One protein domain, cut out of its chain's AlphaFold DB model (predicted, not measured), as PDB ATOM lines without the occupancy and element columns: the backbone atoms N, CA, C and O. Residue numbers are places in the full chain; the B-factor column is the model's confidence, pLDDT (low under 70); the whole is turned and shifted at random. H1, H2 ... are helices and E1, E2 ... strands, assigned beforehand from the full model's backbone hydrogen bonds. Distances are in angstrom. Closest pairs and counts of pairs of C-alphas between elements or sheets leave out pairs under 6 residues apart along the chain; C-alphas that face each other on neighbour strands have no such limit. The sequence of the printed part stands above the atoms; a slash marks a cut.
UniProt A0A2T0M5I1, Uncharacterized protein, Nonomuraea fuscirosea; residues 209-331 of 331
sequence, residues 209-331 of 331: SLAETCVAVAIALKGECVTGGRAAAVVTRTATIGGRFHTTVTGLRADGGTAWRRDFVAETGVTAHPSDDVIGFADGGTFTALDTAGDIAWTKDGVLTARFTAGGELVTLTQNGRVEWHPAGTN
ATOM      1  N   SER A 209       0.620 -32.501   0.799       69.81
ATOM      2  CA  SER A 209       1.485 -31.469   0.217       69.81
ATOM      3  C   SER A 209       1.575 -31.680  -1.297       69.81
ATOM      4  O   SER A 209       1.244 -32.754  -1.798       69.81
ATOM      5  N   LEU A 210       2.065 -30.687  -2.044       75.06
ATOM      6  CA  LEU A 210       2.402 -30.845  -3.467       75.06
ATOM      7  C   LEU A 210       3.283 -32.090  -3.718       75.06
ATOM      8  O   LEU A 210       3.177 -32.740  -4.758       75.06
ATOM      9  N   ALA A 211       4.106 -32.461  -2.736       75.06
ATOM     10  CA  ALA A 211       4.907 -33.673  -2.775       75.06
ATOM     11  C   ALA A 211       4.078 -34.965  -2.722       75.06
ATOM     12  O   ALA A 211       4.412 -35.910  -3.429       75.06
ATOM     13  N   GLU A 212       2.963 -35.004  -1.991       77.50
ATOM     14  CA  GLU A 212       2.065 -36.166  -1.992       77.50
ATOM     15  C   GLU A 212       1.434 -36.372  -3.371       77.50
ATOM     16  O   GLU A 212       1.455 -37.476  -3.916       77.50
ATOM     17  N   THR A 213       0.950 -35.285  -3.975       79.62
ATOM     18  CA  THR A 213       0.420 -35.291  -5.339       79.62
ATOM     19  C   THR A 213       1.467 -35.771  -6.343       79.62
ATOM     20  O   THR A 213       1.193 -36.624  -7.186       79.62
ATOM     21  N   CYS A 214       2.696 -35.271  -6.227       83.50
ATOM     22  CA  CYS A 214       3.799 -35.679  -7.083       83.50
ATOM     23  C   CYS A 214       4.168 -37.158  -6.913       83.50
ATOM     24  O   CYS A 214       4.338 -37.854  -7.912       83.50
ATOM     25  N   VAL A 215       4.214 -37.672  -5.680       79.62
ATOM     26  CA  VAL A 215       4.444 -39.099  -5.410       79.62
ATOM     27  C   VAL A 215       3.313 -39.953  -5.985       79.62
ATOM     28  O   VAL A 215       3.587 -40.956  -6.642       79.62
ATOM     29  N   ALA A 216       2.051 -39.548  -5.822       78.38
ATOM     30  CA  ALA A 216       0.913 -40.275  -6.379       78.38
ATOM     31  C   ALA A 216       0.989 -40.380  -7.914       78.38
ATOM     32  O   ALA A 216       0.803 -41.466  -8.473       78.38
ATOM     33  N   VAL A 217       1.324 -39.278  -8.597       76.00
ATOM     34  CA  VAL A 217       1.515 -39.261 -10.057       76.00
ATOM     35  C   VAL A 217       2.755 -40.066 -10.461       76.00
ATOM     36  O   VAL A 217       2.698 -40.821 -11.430       76.00
ATOM     37  N   ALA A 218       3.856 -39.976  -9.712       79.81
ATOM     38  CA  ALA A 218       5.066 -40.759  -9.961       79.81
ATOM     39  C   ALA A 218       4.795 -42.267  -9.875       79.81
ATOM     40  O   ALA A 218       5.183 -43.004 -10.778       79.81
ATOM     41  N   ILE A 219       4.047 -42.725  -8.868       76.12
ATOM     42  CA  ILE A 219       3.621 -44.126  -8.753       76.12
ATOM     43  C   ILE A 219       2.791 -44.537  -9.977       76.12
ATOM     44  O   ILE A 219       3.063 -45.572 -10.588       76.12
ATOM     45  N   ALA A 220       1.813 -43.716 -10.375       72.69
ATOM     46  CA  ALA A 220       0.955 -44.005 -11.525       72.69
ATOM     47  C   ALA A 220       1.741 -44.090 -12.847       72.69
ATOM     48  O   ALA A 220       1.453 -44.936 -13.694       72.69
ATOM     49  N   LEU A 221       2.755 -43.236 -13.013       77.75
ATOM     50  CA  LEU A 221       3.567 -43.142 -14.226       77.75
ATOM     51  C   LEU A 221       4.838 -44.002 -14.203       77.75
ATOM     52  O   LEU A 221       5.560 -44.022 -15.199       77.75
ATOM     53  N   LYS A 222       5.122 -44.714 -13.103       82.88
ATOM     54  CA  LYS A 222       6.404 -45.416 -12.879       82.88
ATOM     55  C   LYS A 222       7.604 -44.467 -12.990       82.88
ATOM     56  O   LYS A 222       8.622 -44.789 -13.602       82.88
ATOM     57  N   GLY A 223       7.430 -43.265 -12.460       83.38
ATOM     58  CA  GLY A 223       8.422 -42.206 -12.462       83.38
ATOM     59  C   GLY A 223       9.057 -41.978 -11.098       83.38
ATOM     60  O   GLY A 223       8.735 -42.621 -10.102       83.38
ATOM     61  N   GLU A 224       9.946 -41.002 -11.073       88.19
ATOM     62  CA  GLU A 224      10.498 -40.389  -9.876       88.19
ATOM     63  C   GLU A 224       9.823 -39.041  -9.652       88.19
ATOM     64  O   GLU A 224       9.499 -38.326 -10.601       88.19
ATOM     65  N   CYS A 225       9.617 -38.690  -8.391       90.69
ATOM     66  CA  CYS A 225       9.094 -37.389  -8.013       90.69
ATOM     67  C   CYS A 225      10.249 -36.462  -7.621       90.69
ATOM     68  O   CYS A 225      11.131 -36.852  -6.857       90.69
ATOM     69  N   VAL A 226      10.219 -35.229  -8.123       91.19
ATOM     70  CA  VAL A 226      11.119 -34.148  -7.720       91.19
ATOM     71  C   VAL A 226      10.263 -32.992  -7.220       91.19
ATOM     72  O   VAL A 226       9.422 -32.484  -7.961       91.19
ATOM     73  N   THR A 227      10.466 -32.572  -5.973       90.25
ATOM     74  CA  THR A 227       9.676 -31.505  -5.341       90.25
ATOM     75  C   THR A 227      10.563 -30.404  -4.799       90.25
ATOM     76  O   THR A 227      11.578 -30.683  -4.164       90.25
ATOM     77  N   GLY A 228      10.144 -29.170  -5.051       87.56
ATOM     78  CA  GLY A 228      10.573 -27.961  -4.362       87.56
ATOM     79  C   GLY A 228       9.504 -27.505  -3.372       87.56
ATOM     80  O   GLY A 228       8.512 -28.204  -3.147       87.56
ATOM     81  N   GLY A 229       9.656 -26.303  -2.819       83.38
ATOM     82  CA  GLY A 229       8.674 -25.742  -1.884       83.38
ATOM     83  C   GLY A 229       7.300 -25.515  -2.519       83.38
ATOM     84  O   GLY A 229       6.272 -25.651  -1.857       83.38
ATOM     85  N   ARG A 230       7.274 -25.182  -3.816       86.69
ATOM     86  CA  ARG A 230       6.059 -24.784  -4.551       86.69
ATOM     87  C   ARG A 230       5.971 -25.317  -5.981       86.69
ATOM     88  O   ARG A 230       4.958 -25.115  -6.646       86.69
ATOM     89  N   ALA A 231       7.001 -26.018  -6.440       90.06
ATOM     90  CA  ALA A 231       7.032 -26.680  -7.735       90.06
ATOM     91  C   ALA A 231       7.221 -28.187  -7.548       90.06
ATOM     92  O   ALA A 231       7.877 -28.634  -6.609       90.06
ATOM     93  N   ALA A 232       6.661 -28.980  -8.454       92.56
ATOM     94  CA  ALA A 232       6.932 -30.403  -8.512       92.56
ATOM     95  C   ALA A 232       6.948 -30.889  -9.952       92.56
ATOM     96  O   ALA A 232       6.246 -30.355 -10.814       92.56
ATOM     97  N   ALA A 233       7.738 -31.924 -10.198       94.81
ATOM     98  CA  ALA A 233       7.788 -32.601 -11.473       94.81
ATOM     99  C   ALA A 233       7.883 -34.113 -11.287       94.81
ATOM    100  O   ALA A 233       8.533 -34.606 -10.365       94.81
ATOM    101  N   VAL A 234       7.266 -34.843 -12.209       94.69
ATOM    102  CA  VAL A 234       7.444 -36.288 -12.339       94.69
ATOM    103  C   VAL A 234       8.375 -36.568 -13.502       94.69
ATOM    104  O   VAL A 234       8.171 -36.086 -14.618       94.69
ATOM    105  N   VAL A 235       9.395 -37.368 -13.229       94.75
ATOM    106  CA  VAL A 235      10.408 -37.786 -14.186       94.75
ATOM    107  C   VAL A 235      10.151 -39.236 -14.542       94.75
ATOM    108  O   VAL A 235      10.247 -40.111 -13.691       94.75
ATOM    109  N   THR A 236       9.835 -39.514 -15.798       93.94
ATOM    110  CA  THR A 236       9.744 -40.894 -16.287       93.94
ATOM    111  C   THR A 236      10.924 -41.174 -17.194       93.94
ATOM    112  O   THR A 236      11.275 -40.357 -18.048       93.94
ATOM    113  N   ARG A 237      11.554 -42.330 -17.001       91.88
ATOM    114  CA  ARG A 237      12.669 -42.790 -17.823       91.88
ATOM    115  C   ARG A 237      12.253 -44.067 -18.520       91.88
ATOM    116  O   ARG A 237      11.753 -44.996 -17.894       91.88
ATOM    117  N   THR A 238      12.455 -44.105 -19.826       90.69
ATOM    118  CA  THR A 238      12.210 -45.294 -20.640       90.69
ATOM    119  C   THR A 238      13.481 -45.641 -21.391       90.69
ATOM    120  O   THR A 238      14.212 -44.753 -21.821       90.69
ATOM    121  N   ALA A 239      13.760 -46.931 -21.529       86.00
ATOM    122  CA  ALA A 239      14.808 -47.426 -22.404       86.00
ATOM    123  C   ALA A 239      14.139 -48.128 -23.587       86.00
ATOM    124  O   ALA A 239      13.246 -48.957 -23.409       86.00
ATOM    125  N   THR A 240      14.543 -47.772 -24.799       81.88
ATOM    126  CA  THR A 240      14.088 -48.449 -26.019       81.88
ATOM    127  C   THR A 240      14.757 -49.815 -26.173       81.88
ATOM    128  O   THR A 240      15.787 -50.095 -25.556       81.88
ATOM    129  N   ILE A 241      14.195 -50.664 -27.040       73.31
ATOM    130  CA  ILE A 241      14.840 -51.898 -27.506       73.31
ATOM    131  C   ILE A 241      16.097 -51.475 -28.283       73.31
ATOM    132  O   ILE A 241      16.013 -51.017 -29.417       73.31
ATOM    133  N   GLY A 242      17.249 -51.535 -27.619       77.75
ATOM    134  CA  GLY A 242      18.512 -50.948 -28.080       77.75
ATOM    135  C   GLY A 242      19.232 -50.124 -27.016       77.75
ATOM    136  O   GLY A 242      20.363 -49.723 -27.228       77.75
ATOM    137  N   GLY A 243      18.622 -49.885 -25.852       78.81
ATOM    138  CA  GLY A 243      19.286 -49.222 -24.726       78.81
ATOM    139  C   GLY A 243      19.377 -47.702 -24.849       78.81
ATOM    140  O   GLY A 243      20.011 -47.065 -24.014       78.81
ATOM    141  N   ARG A 244      18.731 -47.086 -25.850       84.75
ATOM    142  CA  ARG A 244      18.602 -45.624 -25.887       84.75
ATOM    143  C   ARG A 244      17.598 -45.184 -24.830       84.75
ATOM    144  O   ARG A 244      16.444 -45.619 -24.871       84.75
ATOM    145  N   PHE A 245      18.047 -44.317 -23.931       87.94
ATOM    146  CA  PHE A 245      17.224 -43.714 -22.893       87.94
ATOM    147  C   PHE A 245      16.412 -42.540 -23.435       87.94
ATOM    148  O   PHE A 245      16.864 -41.798 -24.304       87.94
ATOM    149  N   HIS A 246      15.220 -42.375 -22.886       93.25
ATOM    150  CA  HIS A 246      14.365 -41.222 -23.087       93.25
ATOM    151  C   HIS A 246      13.816 -40.782 -21.735       93.25
ATOM    152  O   HIS A 246      13.250 -41.600 -21.000       93.25
ATOM    153  N   THR A 247      13.971 -39.501 -21.419       94.88
ATOM    154  CA  THR A 247      13.459 -38.906 -20.183       94.88
ATOM    155  C   THR A 247      12.290 -37.995 -20.517       94.88
ATOM    156  O   THR A 247      12.410 -37.129 -21.372       94.88
ATOM    157  N   THR A 248      11.156 -38.167 -19.843       96.69
ATOM    158  CA  THR A 248      10.070 -37.178 -19.854       96.69
ATOM    159  C   THR A 248      10.020 -36.501 -18.498       96.69
ATOM    160  O   THR A 248       9.924 -37.186 -17.480       96.69
ATOM    161  N   VAL A 249      10.003 -35.173 -18.486       96.88
ATOM    162  CA  VAL A 249       9.797 -34.368 -17.281       96.88
ATOM    163  C   VAL A 249       8.440 -33.684 -17.388       96.88
ATOM    164  O   VAL A 249       8.186 -32.929 -18.326       96.88
ATOM    165  N   THR A 250       7.555 -33.980 -16.441       96.81
ATOM    166  CA  THR A 250       6.187 -33.448 -16.388       96.81
ATOM    167  C   THR A 250       6.048 -32.546 -15.176       96.81
ATOM    168  O   THR A 250       6.019 -33.049 -14.056       96.81
ATOM    169  N   GLY A 251       5.955 -31.235 -15.386       95.31
ATOM    170  CA  GLY A 251       5.666 -30.277 -14.323       95.31
ATOM    171  C   GLY A 251       4.213 -30.371 -13.871       95.31
ATOM    172  O   GLY A 251       3.306 -30.521 -14.696       95.31
ATOM    173  N   LEU A 252       3.990 -30.280 -12.564       94.06
ATOM    174  CA  LEU A 252       2.678 -30.419 -11.940       94.06
ATOM    175  C   LEU A 252       2.178 -29.085 -11.382       94.06
ATOM    176  O   LEU A 252       2.938 -28.306 -10.807       94.06
ATOM    177  N   ARG A 253       0.871 -28.857 -11.506       87.56
ATOM    178  CA  ARG A 253       0.133 -27.842 -10.750       87.56
ATOM    179  C   ARG A 253      -0.145 -28.343  -9.328       87.56
ATOM    180  O   ARG A 253      -0.033 -29.535  -9.042       87.56
ATOM    181  N   ALA A 254      -0.572 -27.437  -8.448       82.94
ATOM    182  CA  ALA A 254      -0.940 -27.760  -7.065       82.94
ATOM    183  C   ALA A 254      -2.046 -28.825  -6.946       82.94
ATOM    184  O   ALA A 254      -2.049 -29.609  -6.000       82.94
ATOM    185  N   ASP A 255      -2.954 -28.879  -7.921       82.12
ATOM    186  CA  ASP A 255      -4.031 -29.871  -8.011       82.12
ATOM    187  C   ASP A 255      -3.583 -31.225  -8.602       82.12
ATOM    188  O   ASP A 255      -4.385 -32.151  -8.697       82.12
ATOM    189  N   GLY A 256      -2.316 -31.354  -9.010       83.62
ATOM    190  CA  GLY A 256      -1.761 -32.547  -9.653       83.62
ATOM    191  C   GLY A 256      -1.966 -32.632 -11.154       83.62
ATOM    192  O   GLY A 256      -1.438 -33.547 -11.788       83.62
ATOM    193  N   GLY A 257      -2.679 -31.676 -11.747       88.38
ATOM    194  CA  GLY A 257      -2.776 -31.553 -13.190       88.38
ATOM    195  C   GLY A 257      -1.422 -31.218 -13.816       88.38
ATOM    196  O   GLY A 257      -0.590 -30.528 -13.228       88.38
ATOM    197  N   THR A 258      -1.199 -31.665 -15.050       95.06
ATOM    198  CA  THR A 258       0.020 -31.328 -15.797       95.06
ATOM    199  C   THR A 258       0.042 -29.845 -16.164       95.06
ATOM    200  O   THR A 258      -0.834 -29.377 -16.896       95.06
ATOM    201  N   ALA A 259       1.052 -29.118 -15.683       94.94
ATOM    202  CA  ALA A 259       1.329 -27.737 -16.070       94.94
ATOM    203  C   ALA A 259       2.046 -27.683 -17.423       94.94
ATOM    204  O   ALA A 259       1.588 -27.011 -18.345       94.94
ATOM    205  N   TRP A 260       3.126 -28.454 -17.549       97.31
ATOM    206  CA  TRP A 260       3.983 -28.501 -18.728       97.31
ATOM    207  C   TRP A 260       4.660 -29.867 -18.864       97.31
ATOM    208  O   TRP A 260       4.690 -30.671 -17.930       97.31
ATOM    209  N   ARG A 261       5.227 -30.130 -20.044       97.75
ATOM    210  CA  ARG A 261       5.977 -31.352 -20.354       97.75
ATOM    211  C   ARG A 261       7.222 -31.027 -21.184       97.75
ATOM    212  O   ARG A 261       7.188 -30.112 -22.011       97.75
ATOM    213  N   ARG A 262       8.310 -31.761 -20.944       97.69
ATOM    214  CA  ARG A 262       9.548 -31.765 -21.738       97.69
ATOM    215  C   ARG A 262       9.997 -33.203 -21.977       97.69
ATOM    216  O   ARG A 262       9.878 -34.037 -21.080       97.69
ATOM    217  N   ASP A 263      10.519 -33.472 -23.164       96.69
ATOM    218  CA  ASP A 263      10.956 -34.797 -23.598       96.69
ATOM    219  C   ASP A 263      12.424 -34.709 -24.054       96.69
ATOM    220  O   ASP A 263      12.794 -33.809 -24.809       96.69
ATOM    221  N   PHE A 264      13.259 -35.631 -23.576       94.94
ATOM    222  CA  PHE A 264      14.704 -35.664 -23.799       94.94
ATOM    223  C   PHE A 264      15.110 -37.012 -24.383       94.94
ATOM    224  O   PHE A 264      14.697 -38.068 -23.902       94.94
ATOM    225  N   VAL A 265      15.990 -36.995 -25.383       91.69
ATOM    226  CA  VAL A 265      16.471 -38.201 -26.086       91.69
ATOM    227  C   VAL A 265      17.652 -38.899 -25.398       91.69
ATOM    228  O   VAL A 265      18.369 -39.676 -26.038       91.69
ATOM    229  N   ALA A 266      17.858 -38.585 -24.120       90.25
ATOM    230  CA  ALA A 266      18.894 -39.109 -23.250       90.25
ATOM    231  C   ALA A 266      18.380 -39.183 -21.802       90.25
ATOM    232  O   ALA A 266      17.254 -38.780 -21.488       90.25
ATOM    233  N   GLU A 267      19.204 -39.724 -20.908       89.31
ATOM    234  CA  GLU A 267      18.929 -39.657 -19.480       89.31
ATOM    235  C   GLU A 267      19.248 -38.262 -18.929       89.31
ATOM    236  O   GLU A 267      20.375 -37.791 -19.053       89.31
ATOM    237  N   THR A 268      18.262 -37.630 -18.294       93.31
ATOM    238  CA  THR A 268      18.371 -36.256 -17.790       93.31
ATOM    239  C   THR A 268      18.223 -36.229 -16.268       93.31
ATOM    240  O   THR A 268      17.294 -36.815 -15.695       93.31
ATOM    241  N   GLY A 269      19.161 -35.556 -15.598       91.88
ATOM    242  CA  GLY A 269      19.058 -35.237 -14.176       91.88
ATOM    243  C   GLY A 269      18.076 -34.087 -13.963       91.88
ATOM    244  O   GLY A 269      18.138 -33.092 -14.682       91.88
ATOM    245  N   VAL A 270      17.180 -34.226 -12.985       95.75
ATOM    246  CA  VAL A 270      16.163 -33.220 -12.646       95.75
ATOM    247  C   VAL A 270      16.271 -32.889 -11.163       95.75
ATOM    248  O   VAL A 270      16.512 -33.766 -10.333       95.75
ATOM    249  N   THR A 271      16.116 -31.616 -10.831       95.62
ATOM    250  CA  THR A 271      16.223 -31.082  -9.472       95.62
ATOM    251  C   THR A 271      15.225 -29.940  -9.284       95.62
ATOM    252  O   THR A 271      14.738 -29.382 -10.263       95.62
ATOM    253  N   ALA A 272      14.875 -29.609  -8.047       94.38
ATOM    254  CA  ALA A 272      13.923 -28.547  -7.734       94.38
ATOM    255  C   ALA A 272      14.493 -27.635  -6.656       94.38
ATOM    256  O   ALA A 272      15.182 -28.107  -5.749       94.38
ATOM    257  N   HIS A 273      14.214 -26.341  -6.769       94.25
ATOM    258  CA  HIS A 273      14.657 -25.372  -5.777       94.25
ATOM    259  C   HIS A 273      13.832 -25.518  -4.480       94.25
ATOM    260  O   HIS A 273      12.609 -25.658  -4.556       94.25
ATOM    261  N   PRO A 274      14.446 -25.466  -3.283       88.81
ATOM    262  CA  PRO A 274      13.740 -25.658  -2.015       88.81
ATOM    263  C   PRO A 274      12.664 -24.618  -1.726       88.81
ATOM    264  O   PRO A 274      11.617 -24.968  -1.192       88.81
ATOM    265  N   SER A 275      12.905 -23.352  -2.058       85.19
ATOM    266  CA  SER A 275      11.993 -22.245  -1.735       85.19
ATOM    267  C   SER A 275      11.293 -21.641  -2.942       85.19
ATOM    268  O   SER A 275      10.317 -20.916  -2.765       85.19
ATOM    269  N   ASP A 276      11.790 -21.920  -4.146       83.50
ATOM    270  CA  ASP A 276      11.381 -21.189  -5.343       83.50
ATOM    271  C   ASP A 276      10.498 -22.078  -6.205       83.50
ATOM    272  O   ASP A 276      10.498 -23.309  -6.108       83.50
ATOM    273  N   ASP A 277       9.764 -21.431  -7.096       90.38
ATOM    274  CA  ASP A 277       8.800 -22.056  -7.990       90.38
ATOM    275  C   ASP A 277       9.516 -22.660  -9.217       90.38
ATOM    276  O   ASP A 277       9.033 -22.522 -10.336       90.38
ATOM    277  N   VAL A 278      10.686 -23.290  -9.025       94.56
ATOM    278  CA  VAL A 278      11.614 -23.646 -10.111       94.56
ATOM    279  C   VAL A 278      11.984 -25.131 -10.127       94.56
ATOM    280  O   VAL A 278      12.418 -25.701  -9.121       94.56
ATOM    281  N   ILE A 279      11.891 -25.738 -11.315       96.56
ATOM    282  CA  ILE A 279      12.408 -27.071 -11.648       96.56
ATOM    283  C   ILE A 279      13.556 -26.919 -12.640       96.56
ATOM    284  O   ILE A 279      13.409 -26.288 -13.682       96.56
ATOM    285  N   GLY A 280      14.695 -27.528 -12.338       96.50
ATOM    286  CA  GLY A 280      15.881 -27.488 -13.176       96.50
ATOM    287  C   GLY A 280      16.263 -28.843 -13.753       96.50
ATOM    288  O   GLY A 280      16.038 -29.885 -13.134       96.50
ATOM    289  N   PHE A 281      16.889 -28.830 -14.923       97.19
ATOM    290  CA  PHE A 281      17.484 -30.011 -15.544       97.19
ATOM    291  C   PHE A 281      18.723 -29.642 -16.359       97.19
ATOM    292  O   PHE A 281      18.839 -28.519 -16.843       97.19
ATOM    293  N   ALA A 282      19.648 -30.591 -16.512       96.31
ATOM    294  CA  ALA A 282      20.833 -30.432 -17.354       96.31
ATOM    295  C   ALA A 282      20.717 -31.296 -18.616       96.31
ATOM    296  O   ALA A 282      20.560 -32.513 -18.513       96.31
ATOM    297  N   ASP A 283      20.807 -30.673 -19.789       95.25
ATOM    298  CA  ASP A 283      20.786 -31.339 -21.094       95.25
ATOM    299  C   ASP A 283      21.706 -30.616 -22.086       95.25
ATOM    300  O   ASP A 283      21.854 -29.397 -22.040       95.25
ATOM    301  N   GLY A 284      22.371 -31.371 -22.963       92.25
ATOM    302  CA  GLY A 284      23.234 -30.797 -24.001       92.25
ATOM    303  C   GLY A 284      24.361 -29.883 -23.492       92.25
ATOM    304  O   GLY A 284      24.819 -29.018 -24.230       92.25
ATOM    305  N   GLY A 285      24.806 -30.038 -22.238       95.12
ATOM    306  CA  GLY A 285      25.810 -29.155 -21.630       95.12
ATOM    307  C   GLY A 285      25.256 -27.861 -21.028       95.12
ATOM    308  O   GLY A 285      26.043 -27.000 -20.644       95.12
ATOM    309  N   THR A 286      23.934 -27.712 -20.948       96.75
ATOM    310  CA  THR A 286      23.260 -26.532 -20.402       96.75
ATOM    311  C   THR A 286      22.326 -26.950 -19.276       96.75
ATOM    312  O   THR A 286      21.509 -27.857 -19.431       96.75
ATOM    313  N   PHE A 287      22.406 -26.272 -18.138       97.12
ATOM    314  CA  PHE A 287      21.361 -26.329 -17.126       97.12
ATOM    315  C   PHE A 287      20.269 -25.321 -17.464       97.12
ATOM    316  O   PHE A 287      20.558 -24.148 -17.678       97.12
ATOM    317  N   THR A 288      19.018 -25.765 -17.491       97.50
ATOM    318  CA  THR A 288      17.846 -24.913 -17.702       97.50
ATOM    319  C   THR A 288      16.954 -24.984 -16.477       97.50
ATOM    320  O   THR A 288      16.596 -26.074 -16.035       97.50
ATOM    321  N   ALA A 289      16.581 -23.821 -15.953       97.06
ATOM    322  CA  ALA A 289      15.646 -23.666 -14.856       97.06
ATOM    323  C   ALA A 289      14.299 -23.179 -15.406       97.06
ATOM    324  O   ALA A 289      14.244 -22.136 -16.058       97.06
ATOM    325  N   LEU A 290      13.227 -23.929 -15.166       97.12
ATOM    326  CA  LEU A 290      11.864 -23.580 -15.562       97.12
ATOM    327  C   LEU A 290      11.038 -23.175 -14.350       97.12
ATOM    328  O   LEU A 290      11.166 -23.798 -13.298       97.12
ATOM    329  N   ASP A 291      10.152 -22.202 -14.514       95.38
ATOM    330  CA  ASP A 291       9.152 -21.880 -13.500       95.38
ATOM    331  C   ASP A 291       7.965 -22.877 -13.489       95.38
ATOM    332  O   ASP A 291       7.930 -23.887 -14.207       95.38
ATOM    333  N   THR A 292       6.955 -22.610 -12.656       93.19
ATOM    334  CA  THR A 292       5.741 -23.444 -12.566       93.19
ATOM    335  C   THR A 292       4.841 -23.371 -13.804       93.19
ATOM    336  O   THR A 292       4.065 -24.303 -14.030       93.19
ATOM    337  N   ALA A 293       4.950 -22.325 -14.629       95.12
ATOM    338  CA  ALA A 293       4.276 -22.236 -15.924       95.12
ATOM    339  C   ALA A 293       5.027 -23.017 -17.018       95.12
ATOM    340  O   ALA A 293       4.429 -23.433 -18.011       95.12
ATOM    341  N   GLY A 294       6.307 -23.314 -16.786       95.88
ATOM    342  CA  GLY A 294       7.187 -24.002 -17.720       95.88
ATOM    343  C   GLY A 294       7.961 -23.042 -18.615       95.88
ATOM    344  O   GLY A 294       8.526 -23.493 -19.615       95.88
ATOM    345  N   ASP A 295       7.983 -21.755 -18.275       96.88
ATOM    346  CA  ASP A 295       8.801 -20.750 -18.935       96.88
ATOM    347  C   ASP A 295      10.232 -20.806 -18.386       96.88
ATOM    348  O   ASP A 295      10.470 -21.210 -17.246       96.88
ATOM    349  N   ILE A 296      11.214 -20.451 -19.219       96.75
ATOM    350  CA  ILE A 296      12.623 -20.455 -18.810       96.75
ATOM    351  C   ILE A 296      12.856 -19.282 -17.856       96.75
ATOM    352  O   ILE A 296      12.806 -18.126 -18.269       96.75
ATOM    353  N   ALA A 297      13.159 -19.593 -16.598       95.50
ATOM    354  CA  ALA A 297      13.534 -18.608 -15.594       95.50
ATOM    355  C   ALA A 297      14.989 -18.149 -15.785       95.50
ATOM    356  O   ALA A 297      15.272 -16.955 -15.718       95.50
ATOM    357  N   TRP A 298      15.908 -19.093 -16.026       96.56
ATOM    358  CA  TRP A 298      17.329 -18.831 -16.291       96.56
ATOM    359  C   TRP A 298      18.054 -20.080 -16.822       96.56
ATOM    360  O   TRP A 298      17.516 -21.192 -16.796       96.56
ATOM    361  N   THR A 299      19.285 -19.902 -17.310       96.81
ATOM    362  CA  THR A 299      20.120 -20.973 -17.881       96.81
ATOM    363  C   THR A 299      21.576 -20.840 -17.456       96.81
ATOM    364  O   THR A 299      22.051 -19.737 -17.214       96.81
ATOM    365  N   LYS A 300      22.313 -21.954 -17.429       96.31
ATOM    366  CA  LYS A 300      23.758 -21.968 -17.177       96.31
ATOM    367  C   LYS A 300      24.482 -22.939 -18.108       96.31
ATOM    368  O   LYS A 300      24.225 -24.142 -18.067       96.31
ATOM    369  N   ASP A 301      25.419 -22.420 -18.892       96.94
ATOM    370  CA  ASP A 301      26.225 -23.204 -19.832       96.94
ATOM    371  C   ASP A 301      27.349 -23.992 -19.140       96.94
ATOM    372  O   ASP A 301      27.746 -23.711 -18.006       96.94
ATOM    373  N   GLY A 302      27.896 -24.981 -19.849       96.12
ATOM    374  CA  GLY A 302      29.038 -25.780 -19.400       96.12
ATOM    375  C   GLY A 302      28.706 -26.776 -18.286       96.12
ATOM    376  O   GLY A 302      29.619 -27.279 -17.627       96.12
ATOM    377  N   VAL A 303      27.424 -27.079 -18.071       96.94
ATOM    378  CA  VAL A 303      26.935 -27.957 -17.003       96.94
ATOM    379  C   VAL A 303      26.651 -29.354 -17.545       96.94
ATOM    380  O   VAL A 303      25.822 -29.539 -18.432       96.94
ATOM    381  N   LEU A 304      27.313 -30.357 -16.972       95.88
ATOM    382  CA  LEU A 304      27.071 -31.769 -17.266       95.88
ATOM    383  C   LEU A 304      25.891 -32.321 -16.453       95.88
ATOM    384  O   LEU A 304      25.041 -33.031 -16.976       95.88
ATOM    385  N   THR A 305      25.828 -31.976 -15.167       97.00
ATOM    386  CA  THR A 305      24.708 -32.290 -14.267       97.00
ATOM    387  C   THR A 305      24.641 -31.246 -13.161       97.00
ATOM    388  O   THR A 305      25.657 -30.641 -12.814       97.00
ATOM    389  N   ALA A 306      23.470 -31.063 -12.553       97.19
ATOM    390  CA  ALA A 306      23.317 -30.172 -11.411       97.19
ATOM    391  C   ALA A 306      22.258 -30.658 -10.422       97.19
ATOM    392  O   ALA A 306      21.368 -31.431 -10.786       97.19
ATOM    393  N   ARG A 307      22.356 -30.190  -9.176       96.62
ATOM    394  CA  ARG A 307      21.356 -30.381  -8.120       96.62
ATOM    395  C   ARG A 307      21.297 -29.152  -7.218       96.62
ATOM    396  O   ARG A 307      22.339 -28.582  -6.913       96.62
ATOM    397  N   PHE A 308      20.107 -28.777  -6.763       96.19
ATOM    398  CA  PHE A 308      19.966 -27.791  -5.693       96.19
ATOM    399  C   PHE A 308      20.270 -28.412  -4.327       96.19
ATOM    400  O   PHE A 308      19.926 -29.568  -4.070       96.19
ATOM    401  N   THR A 309      20.906 -27.640  -3.447       95.38
ATOM    402  CA  THR A 309      21.017 -27.966  -2.021       95.38
ATOM    403  C   THR A 309      19.709 -27.635  -1.297       95.38
ATOM    404  O   THR A 309      18.876 -26.882  -1.801       95.38
ATOM    405  N   ALA A 310      19.553 -28.128  -0.064       91.38
ATOM    406  CA  ALA A 310      18.450 -27.727   0.818       91.38
ATOM    407  C   ALA A 310      18.416 -26.210   1.103       91.38
ATOM    408  O   ALA A 310      17.360 -25.660   1.400       91.38
ATOM    409  N   GLY A 311      19.564 -25.529   0.989       92.88
ATOM    410  CA  GLY A 311      19.682 -24.075   1.138       92.88
ATOM    411  C   GLY A 311      19.450 -23.279  -0.152       92.88
ATOM    412  O   GLY A 311      19.526 -22.056  -0.113       92.88
ATOM    413  N   GLY A 312      19.196 -23.942  -1.284       94.31
ATOM    414  CA  GLY A 312      18.888 -23.302  -2.569       94.31
ATOM    415  C   GLY A 312      20.086 -23.043  -3.481       94.31
ATOM    416  O   GLY A 312      19.914 -22.681  -4.641       94.31
ATOM    417  N   GLU A 313      21.312 -23.288  -3.023       96.19
ATOM    418  CA  GLU A 313      22.482 -23.206  -3.904       96.19
ATOM    419  C   GLU A 313      22.397 -24.256  -5.016       96.19
ATOM    420  O   GLU A 313      22.022 -25.404  -4.774       96.19
ATOM    421  N   LEU A 314      22.795 -23.883  -6.230       96.88
ATOM    422  CA  LEU A 314      22.957 -24.822  -7.329       96.88
ATOM    423  C   LEU A 314      24.363 -25.419  -7.270       96.88
ATOM    424  O   LEU A 314      25.352 -24.704  -7.411       96.88
ATOM    425  N   VAL A 315      24.461 -26.735  -7.134       97.88
ATOM    426  CA  VAL A 315      25.725 -27.463  -7.262       97.88
ATOM    427  C   VAL A 315      25.795 -28.079  -8.646       97.88
ATOM    428  O   VAL A 315      24.910 -28.842  -9.035       97.88
ATOM    429  N   THR A 316      26.846 -27.764  -9.394       97.69
ATOM    430  CA  THR A 316      27.046 -28.227 -10.771       97.69
ATOM    431  C   THR A 316      28.289 -29.085 -10.884       97.69
ATOM    432  O   THR A 316      29.325 -28.747 -10.317       97.69
ATOM    433  N   LEU A 317      28.222 -30.127 -11.703       97.81
ATOM    434  CA  LEU A 317      29.392 -30.737 -12.317       97.81
ATOM    435  C   LEU A 317      29.558 -30.130 -13.705       97.81
ATOM    436  O   LEU A 317      28.662 -30.240 -14.541       97.81
ATOM    437  N   THR A 318      30.694 -29.496 -13.951       97.50
ATOM    438  CA  THR A 318      31.009 -28.894 -15.250       97.50
ATOM    439  C   THR A 318      31.462 -29.947 -16.262       97.50
ATOM    440  O   THR A 318      31.896 -31.038 -15.892       97.50
ATOM    441  N   GLN A 319      31.437 -29.611 -17.553       95.06
ATOM    442  CA  GLN A 319      31.974 -30.470 -18.622       95.06
ATOM    443  C   GLN A 319      33.469 -30.796 -18.455       95.06
ATOM    444  O   GLN A 319      33.935 -31.820 -18.944       95.06
ATOM    445  N   ASN A 320      34.208 -29.965 -17.711       95.62
ATOM    446  CA  ASN A 320      35.620 -30.182 -17.390       95.62
ATOM    447  C   ASN A 320      35.825 -31.026 -16.116       95.62
ATOM    448  O   ASN A 320      36.938 -31.100 -15.600       95.62
ATOM    449  N   GLY A 321      34.760 -31.613 -15.561       95.50
ATOM    450  CA  GLY A 321      34.822 -32.480 -14.383       95.50
ATOM    451  C   GLY A 321      34.967 -31.751 -13.043       95.50
ATOM    452  O   GLY A 321      35.242 -32.393 -12.033       95.50
ATOM    453  N   ARG A 322      34.786 -30.423 -12.996       97.31
ATOM    454  CA  ARG A 322      34.842 -29.645 -11.742       97.31
ATOM    455  C   ARG A 322      33.474 -29.567 -11.076       97.31
ATOM    456  O   ARG A 322      32.494 -29.294 -11.767       97.31
ATOM    457  N   VAL A 323      33.432 -29.742  -9.755       98.00
ATOM    458  CA  VAL A 323      32.240 -29.492  -8.929       98.00
ATOM    459  C   VAL A 323      32.271 -28.051  -8.421       98.00
ATOM    460  O   VAL A 323      33.282 -27.614  -7.872       98.00
ATOM    461  N   GLU A 324      31.180 -27.315  -8.619       97.69
ATOM    462  CA  GLU A 324      31.068 -25.890  -8.290       97.69
ATOM    463  C   GLU A 324      29.730 -25.590  -7.599       97.69
ATOM    464  O   GLU A 324      28.720 -26.218  -7.913       97.69
ATOM    465  N   TRP A 325      29.729 -24.618  -6.681       97.62
ATOM    466  CA  TRP A 325      28.548 -24.129  -5.964       97.62
ATOM    467  C   TRP A 325      28.230 -22.720  -6.445       97.62
ATOM    468  O   TRP A 325      29.107 -21.856  -6.457       97.62
ATOM    469  N   HIS A 326      26.972 -22.486  -6.798       96.38
ATOM    470  CA  HIS A 326      26.474 -21.201  -7.272       96.38
ATOM    471  C   HIS A 326      25.325 -20.748  -6.369       96.38
ATOM    472  O   HIS A 326      24.493 -21.579  -5.987       96.38
ATOM    473  N   PRO A 327      25.233 -19.452  -6.030       93.69
ATOM    474  CA  PRO A 327      24.022 -18.910  -5.429       93.69
ATOM    475  C   PRO A 327      22.799 -19.181  -6.320       93.69
ATOM    476  O   PRO A 327      22.916 -19.304  -7.541       93.69
ATOM    477  N   ALA A 328      21.614 -19.267  -5.720       79.69
ATOM    478  CA  ALA A 328      20.376 -19.393  -6.483       79.69
ATOM    479  C   ALA A 328      20.215 -18.210  -7.458       79.69
ATOM    480  O   ALA A 328      20.421 -17.055  -7.079       79.69
ATOM    481  N   GLY A 329      19.841 -18.490  -8.710       73.94
ATOM    482  CA  GLY A 329      19.468 -17.462  -9.689       73.94
ATOM    483  C   GLY A 329      20.613 -16.622 -10.268       73.94
ATOM    484  O   GLY A 329      20.345 -15.601 -10.898       73.94
ATOM    485  N   THR A 330      21.879 -17.008 -10.085       63.09
ATOM    486  CA  THR A 330      22.999 -16.333 -10.764       63.09
ATOM    487  C   THR A 330      23.244 -16.941 -12.146       63.09
ATOM    488  O   THR A 330      23.650 -18.104 -12.229       63.09
ATOM    489  N   ASN A 331      23.022 -16.144 -13.199       53.59
ATOM    490  CA  ASN A 331      23.584 -16.377 -14.537       53.59
ATOM    491  C   ASN A 331      25.095 -16.124 -14.527       53.59
ATOM    492  O   ASN A 331      25.496 -15.068 -13.983       53.59
TER     493      ASN A 331
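Overview. This is residues 209 to 331 of the 331 residues of an uncharacterized protein of Nonomuraea fuscirosea (UniProt A0A2T0M5I1). Three small antiparallel sheets follow one another in a stack, each only partly face to face with the next, and H1 packs on the far face of the first sheet, at one end of the stack. The sheets are E1 E2 E3 E4, E5 E6 E7 E8 and E9 E10 E11, each in that order and each a meander, every strand the antiparallel neighbour of the one before. The printed part has 123 residues with one named helix followed by eleven named strands, and its class is mostly strand. It is compact, with a radius of gyration of the C-alphas of 13.9 A and spans of 39 by 37 by 22 A.

Along the chain. Find C-alpha 232 at (6.932, -30.403, -8.512); from there E2 runs 23.3 A to residue 239. Beside it are E1, residues 224 to 227, and E3, residues 245 to 252, 22.5 A long; E4, residues 258 to 264, is 17.3 A long. Before them, H1 begins at C-alpha 210, (2.402, -30.845, -3.467), and runs 16.4 A to residue 221. Next look for E5 at residues 269 to 272, E6 at 279 to 283, E7 at 286 to 290 and E8 at 296 to 301, then E9 at 303 to 308, E10 at 314 to 318 and E11 at 323 to 326, ending at C-alpha 326, (26.474, -21.201, -7.272).

Arrangement. Start in the twisted sheet E1 E2 E3 E4: N 226 and O 233 of the hairpin E1 and E2 are 2.9 A apart, N 236 and O 248 of E2 and E3 2.9 A, and N 249 and O 262 of E3 and E4 2.8 A. H1 is on this sheet at a height of 7.6 A, running along the strands at 15 degrees to E2 on the local plane; its closest C-alphas to E2 are Ala 218 and Val 234, 5.6 A. In H1 every O i to N i+4 pair is within hydrogen-bond range. The sheet E5 E6 E7 E8 is face to face with the first, best planes 21 degrees apart; the closest C-alphas of E1 and E5 are Thr 227 and Ala 272, 5.7 A. Within it look at N 271 and O 280, 2.9 A, N 288 and O 281, 2.8 A, and N 287 and O 300, 2.8 A. The sheet E9 E10 E11 is face to face with this second one, best planes 34 degrees apart; the closest C-alphas of E6 and E9 are Ala 282 and Thr 305, 5.3 A. Its N 307 and O 315 are 2.9 A apart, N 316 and O 324 2.8 A. H1 and E11 are apart.

Size, cuts and confidence. The C-alphas farthest apart, Asp 255 and Asn 320, are 40.7 A apart. The printed part has no cut and no long link. Mean pLDDT of the printed part is 90.5; residues 209 and 330 to 331 are under 70.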